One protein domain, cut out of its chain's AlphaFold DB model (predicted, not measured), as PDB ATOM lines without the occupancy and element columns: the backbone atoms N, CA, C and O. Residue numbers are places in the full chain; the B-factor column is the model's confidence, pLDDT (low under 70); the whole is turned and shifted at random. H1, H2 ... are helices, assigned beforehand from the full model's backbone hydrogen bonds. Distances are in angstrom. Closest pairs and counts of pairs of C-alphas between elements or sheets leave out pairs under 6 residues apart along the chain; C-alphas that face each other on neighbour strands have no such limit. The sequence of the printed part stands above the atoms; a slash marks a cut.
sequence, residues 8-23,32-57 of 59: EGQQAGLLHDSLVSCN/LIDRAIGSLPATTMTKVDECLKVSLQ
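What this domain is: This is residues 8 to 23 and 32 to 57 of the 59 residues of an uncharacterized protein of Fimbriiglobus ruber (UniProt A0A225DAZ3). One helix, H2, makes one side of a loose shape, with the one-turn helix H1 near its first end and two unnamed stretches beside them. Residues 12 to 23 loop away from H1 and fold back to run beside H2; residues 32 to 41 come in past H1 and lead into H2. The printed part has 42 residues, under half of them in its two named helices, H1 then H2, with no named strand; the class is all helix. It is loose, with a radius of gyration of the C-alphas of 11.6 A and spans of 31 by 26 by 18 A.

How they stand to each other: Start with H1, residues 8 to 11, and compare it with H2, residues 42 to 55: they are close but not clearly touching, their closest C-alphas, those of Glu 8 and Thr 44, being 7.8 A apart. H1 is too short for an O i to N i+4 pair; in H2, 9 of 10 are within hydrogen-bond range.

Where its parts are: Find C-alpha 8 at (25.701, -41.225, -19.187); H1 runs 5.2 A to C-alpha 11. Go on to C-alpha 42 at (31.436, -35.730, -12.978), from where H2 runs 19.7 A to C-alpha 55 at (25.000, -18.654, -20.511).

The domain as a whole: The farthest C-alphas, of Asp 34 and Gln 57, are 31.7 A apart. Residues 24 to 31 are not printed, and C-alphas 23 and 32 are 20.4 A apart across this cut, which lies in the link from H1 to H2. No printed residue is under 70 in pLDDT.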
ATOM      1  N   GLU A   8      26.086 -42.544 -19.703       96.00
ATOM      2  CA  GLU A   8      25.701 -41.225 -19.187       96.00
ATOM      3  C   GLU A   8      24.177 -41.047 -19.154       96.00
ATOM      4  O   GLU A   8      23.633 -40.663 -18.122       96.00
ATOM      5  N   GLY A   9      23.476 -41.361 -20.252       97.00
ATOM      6  CA  GLY A   9      22.019 -41.234 -20.320       97.00
ATOM      7  C   GLY A   9      21.281 -42.209 -19.404       97.00
ATOM      8  O   GLY A   9      20.291 -41.831 -18.779       97.00
ATOM      9  N   GLN A  10      21.797 -43.432 -19.270       97.00
ATOM     10  CA  GLN A  10      21.261 -44.439 -18.352       97.00
ATOM     11  C   GLN A  10      21.462 -44.035 -16.887       97.00
ATOM     12  O   GLN A  10      20.518 -44.103 -16.103       97.00
ATOM     13  N   GLN A  11      22.657 -43.559 -16.517       97.62
ATOM     14  CA  GLN A  11      22.938 -43.077 -15.161       97.62
ATOM     15  C   GLN A  11      22.095 -41.843 -14.804       97.62
ATOM     16  O   GLN A  11      21.655 -41.696 -13.662       97.62
ATOM     17  N   ALA A  12      21.829 -40.981 -15.788       97.44
ATOM     18  CA  ALA A  12      20.970 -39.815 -15.640       97.44
ATOM     19  C   ALA A  12      19.481 -40.167 -15.451       97.44
ATOM     20  O   ALA A  12      18.704 -39.291 -15.077       97.44
ATOM     21  N   GLY A  13      19.078 -41.422 -15.685       97.69
ATOM     22  CA  GLY A  13      17.688 -41.865 -15.553       97.69
ATOM     23  C   GLY A  13      16.769 -41.345 -16.659       97.69
ATOM     24  O   GLY A  13      15.565 -41.197 -16.446       97.69
ATOM     25  N   LEU A  14      17.326 -41.018 -17.829       97.25
ATOM     26  CA  LEU A  14      16.560 -40.475 -18.948       97.25
ATOM     27  C   LEU A  14      15.707 -41.559 -19.615       97.25
ATOM     28  O   LEU A  14      16.142 -42.694 -19.787       97.25
ATOM     29  N   LEU A  15      14.509 -41.180 -20.064       97.31
ATOM     30  CA  LEU A  15      13.644 -42.035 -20.892       97.31
ATOM     31  C   LEU A  15      13.805 -41.753 -22.396       97.31
ATOM     32  O   LEU A  15      13.500 -42.607 -23.228       97.31
ATOM     33  N   HIS A  16      14.307 -40.565 -22.741       97.75
ATOM     34  CA  HIS A  16      14.513 -40.089 -24.107       97.75
ATOM     35  C   HIS A  16      15.802 -39.266 -24.197       97.75
ATOM     36  O   HIS A  16      16.260 -38.703 -23.197       97.75
ATOM     37  N   ASP A  17      16.355 -39.147 -25.402       98.06
ATOM     38  CA  ASP A  17      17.460 -38.228 -25.678       98.06
ATOM     39  C   ASP A  17      17.092 -36.811 -25.217       98.06
ATOM     40  O   ASP A  17      16.036 -36.283 -25.563       98.06
ATOM     41  N   SER A  18      17.954 -36.209 -24.398       97.19
ATOM     42  CA  SER A  18      17.647 -34.967 -23.679       97.19
ATOM     43  C   SER A  18      18.833 -34.001 -23.664       97.19
ATOM     44  O   SER A  18      19.935 -34.298 -24.136       97.19
ATOM     45  N   LEU A  19      18.618 -32.799 -23.131       95.94
ATOM     46  CA  LEU A  19      19.660 -31.801 -22.894       95.94
ATOM     47  C   LEU A  19      19.414 -31.073 -21.571       95.94
ATOM     48  O   LEU A  19      18.274 -30.940 -21.137       95.94
ATOM     49  N   VAL A  20      20.491 -30.580 -20.959       95.94
ATOM     50  CA  VAL A  20      20.421 -29.601 -19.870       95.94
ATOM     51  C   VAL A  20      20.436 -28.212 -20.507       95.94
ATOM     52  O   VAL A  20      21.323 -27.918 -21.307       95.94
ATOM     53  N   SER A  21      19.453 -27.369 -20.187       96.06
ATOM     54  CA  SER A  21      19.386 -25.993 -20.691       96.06
ATOM     55  C   SER A  21      19.922 -25.015 -19.648       96.06
ATOM     56  O   SER A  21      19.222 -24.690 -18.693       96.06
ATOM     57  N   CYS A  22      21.139 -24.502 -19.845       96.62
ATOM     58  CA  CYS A  22      21.740 -23.500 -18.951       96.62
ATOM     59  C   CYS A  22      21.109 -22.100 -19.089       96.62
ATOM     60  O   CYS A  22      21.393 -21.214 -18.292       96.62
ATOM     61  N   ASN A  23      20.227 -21.903 -20.077       96.12
ATOM     62  CA  ASN A  23      19.476 -20.659 -20.267       96.12
ATOM     63  C   ASN A  23      18.158 -20.627 -19.472       96.12
ATOM     64  O   ASN A  23      17.539 -19.572 -19.376       96.12
ATOM     65  N   LEU A  32       8.842 -28.845  -3.960       98.12
ATOM     66  CA  LEU A  32       8.435 -29.031  -5.355       98.12
ATOM     67  C   LEU A  32       9.169 -30.198  -6.044       98.12
ATOM     68  O   LEU A  32       8.833 -30.541  -7.177       98.12
ATOM     69  N   ILE A  33      10.172 -30.800  -5.398       97.19
ATOM     70  CA  ILE A  33      10.935 -31.930  -5.939       97.19
ATOM     71  C   ILE A  33      10.262 -33.239  -5.504       97.19
ATOM     72  O   ILE A  33      10.318 -33.600  -4.334       97.19
ATOM     73  N   ASP A  34       9.668 -33.972  -6.453       98.19
ATOM     74  CA  ASP A  34       9.048 -35.287  -6.199       98.19
ATOM     75  C   ASP A  34      10.098 -36.352  -5.830       98.19
ATOM     76  O   ASP A  34      10.061 -36.951  -4.755       98.19
ATOM     77  N   ARG A  35      11.084 -36.572  -6.711       97.44
ATOM     78  CA  ARG A  35      12.186 -37.520  -6.479       97.44
ATOM     79  C   ARG A  35      13.379 -37.280  -7.400       97.44
ATOM     80  O   ARG A  35      13.242 -36.710  -8.480       97.44
ATOM     81  N   ALA A  36      14.539 -37.811  -7.017       97.12
ATOM     82  CA  ALA A  36      15.674 -37.953  -7.926       97.12
ATOM     83  C   ALA A  36      15.424 -39.093  -8.932       97.12
ATOM     84  O   ALA A  36      14.984 -40.175  -8.545       97.12
ATOM     85  N   ILE A  37      15.724 -38.863 -10.216       97.38
ATOM     86  CA  ILE A  37      15.601 -39.882 -11.281       97.38
ATOM     87  C   ILE A  37      16.937 -40.541 -11.648       97.38
ATOM     88  O   ILE A  37      16.949 -41.616 -12.235       97.38
ATOM     89  N   GLY A  38      18.059 -39.920 -11.283       97.38
ATOM     90  CA  GLY A  38      19.401 -40.370 -11.627       97.38
ATOM     91  C   GLY A  38      20.452 -39.333 -11.239       97.38
ATOM     92  O   GLY A  38      20.183 -38.420 -10.456       97.38
ATOM     93  N   SER A  39      21.657 -39.473 -11.785       97.75
ATOM     94  CA  SER A  39      22.764 -38.535 -11.581       97.75
ATOM     95  C   SER A  39      23.596 -38.377 -12.849       97.75
ATOM     96  O   SER A  39      23.712 -39.304 -13.646       97.75
ATOM     97  N   LEU A  40      24.201 -37.205 -13.030       97.44
ATOM     98  CA  LEU A  40      25.143 -36.980 -14.122       97.44
ATOM     99  C   LEU A  40      26.571 -37.315 -13.661       97.44
ATOM    100  O   LEU A  40      26.965 -36.896 -12.568       97.44
ATOM    101  N   PRO A  41      27.374 -38.029 -14.474       96.50
ATOM    102  CA  PRO A  41      28.788 -38.246 -14.187       96.50
ATOM    103  C   PRO A  41      29.544 -36.922 -14.014       96.50
ATOM    104  O   PRO A  41      29.237 -35.933 -14.682       96.50
ATOM    105  N   ALA A  42      30.609 -36.921 -13.206       96.69
ATOM    106  CA  ALA A  42      31.436 -35.730 -12.978       96.69
ATOM    107  C   ALA A  42      31.952 -35.099 -14.287       96.69
ATOM    108  O   ALA A  42      31.900 -33.886 -14.457       96.69
ATOM    109  N   THR A  43      32.353 -35.928 -15.257       95.44
ATOM    110  CA  THR A  43      32.796 -35.483 -16.590       95.44
ATOM    111  C   THR A  43      31.703 -34.773 -17.389       95.44
ATOM    112  O   THR A  43      31.991 -33.903 -18.207       95.44
ATOM    113  N   THR A  44      30.439 -35.131 -17.161       95.88
ATOM    114  CA  THR A  44      29.287 -34.470 -17.784       95.88
ATOM    115  C   THR A  44      28.988 -33.153 -17.082       95.88
ATOM    116  O   THR A  44      28.748 -32.148 -17.746       95.88
ATOM    117  N   MET A  45      29.091 -33.123 -15.751       97.62
ATOM    118  CA  MET A  45      28.922 -31.901 -14.965       97.62
ATOM    119  C   MET A  45      29.963 -30.824 -15.299       97.62
ATOM    120  O   MET A  45      29.614 -29.650 -15.281       97.62
ATOM    121  N   THR A  46      31.189 -31.184 -15.704       97.69
ATOM    122  CA  THR A  46      32.164 -30.210 -16.239       97.69
ATOM    123  C   THR A  46      31.627 -29.478 -17.473       97.69
ATOM    124  O   THR A  46      31.727 -28.260 -17.554       97.69
ATOM    125  N   LYS A  47      30.971 -30.189 -18.398       96.75
ATOM    126  CA  LYS A  47      30.356 -29.570 -19.586       96.75
ATOM    127  C   LYS A  47      29.152 -28.700 -19.224       96.75
ATOM    128  O   LYS A  47      28.877 -27.713 -19.900       96.75
ATOM    129  N   VAL A  48      28.417 -29.072 -18.173       97.00
ATOM    130  CA  VAL A  48      27.315 -28.258 -17.638       97.00
ATOM    131  C   VAL A  48      27.853 -26.960 -17.031       97.00
ATOM    132  O   VAL A  48      27.278 -25.910 -17.291       97.00
ATOM    133  N   ASP A  49      28.964 -27.003 -16.293       97.94
ATOM    134  CA  ASP A  49      29.630 -25.808 -15.752       97.94
ATOM    135  C   ASP A  49      30.127 -24.870 -16.865       97.94
ATOM    136  O   ASP A  49      29.857 -23.671 -16.834       97.94
ATOM    137  N   GLU A  50      30.772 -25.410 -17.901       97.75
ATOM    138  CA  GLU A  50      31.178 -24.636 -19.083       97.75
ATOM    139  C   GLU A  50      29.973 -23.974 -19.770       97.75
ATOM    140  O   GLU A  50      29.988 -22.776 -20.059       97.75
ATOM    141  N   CYS A  51      28.897 -24.737 -19.978       97.06
ATOM    142  CA  CYS A  51      27.633 -24.237 -20.519       97.06
ATOM    143  C   CYS A  51      27.041 -23.116 -19.653       97.06
ATOM    144  O   CYS A  51      26.611 -22.091 -20.182       97.06
ATOM    145  N   LEU A  52      27.070 -23.272 -18.329       97.75
ATOM    146  CA  LEU A  52      26.570 -22.284 -17.382       97.75
ATOM    147  C   LEU A  52      27.371 -20.980 -17.442       97.75
ATOM    148  O   LEU A  52      26.777 -19.904 -17.500       97.75
ATOM    149  N   LYS A  53      28.704 -21.060 -17.488       98.19
ATOM    150  CA  LYS A  53      29.575 -19.882 -17.603       98.19
ATOM    151  C   LYS A  53      29.310 -19.089 -18.875       98.19
ATOM    152  O   LYS A  53      29.234 -17.865 -18.823       98.19
ATOM    153  N   VAL A  54      29.113 -19.777 -20.000       98.00
ATOM    154  CA  VAL A  54      28.756 -19.133 -21.272       98.00
ATOM    155  C   VAL A  54      27.378 -18.476 -21.182       98.00
ATOM    156  O   VAL A  54      27.248 -17.303 -21.528       98.00
ATOM    157  N   SER A  55      26.363 -19.187 -20.676       97.25
ATOM    158  CA  SER A  55      25.000 -18.654 -20.511       97.25
ATOM    159  C   SER A  55      24.943 -17.421 -19.604       97.25
ATOM    160  O   SER A  55      24.131 -16.529 -19.838       97.25
ATOM    161  N   LEU A  56      25.815 -17.352 -18.597       97.12
ATOM    162  CA  LEU A  56      25.903 -16.239 -17.651       97.12
ATOM    163  C   LEU A  56      26.949 -15.178 -18.029       97.12
ATOM    164  O   LEU A  56      27.097 -14.206 -17.297       97.12
ATOM    165  N   GLN A  57      27.654 -15.337 -19.157       97.00
ATOM    166  CA  GLN A  57      28.702 -14.418 -19.633       97.00
ATOM    167  C   GLN A  57      29.867 -14.221 -18.644       97.00
ATOM    168  O   GLN A  57      30.406 -13.125 -18.507       97.00
TER     169      GLN A  57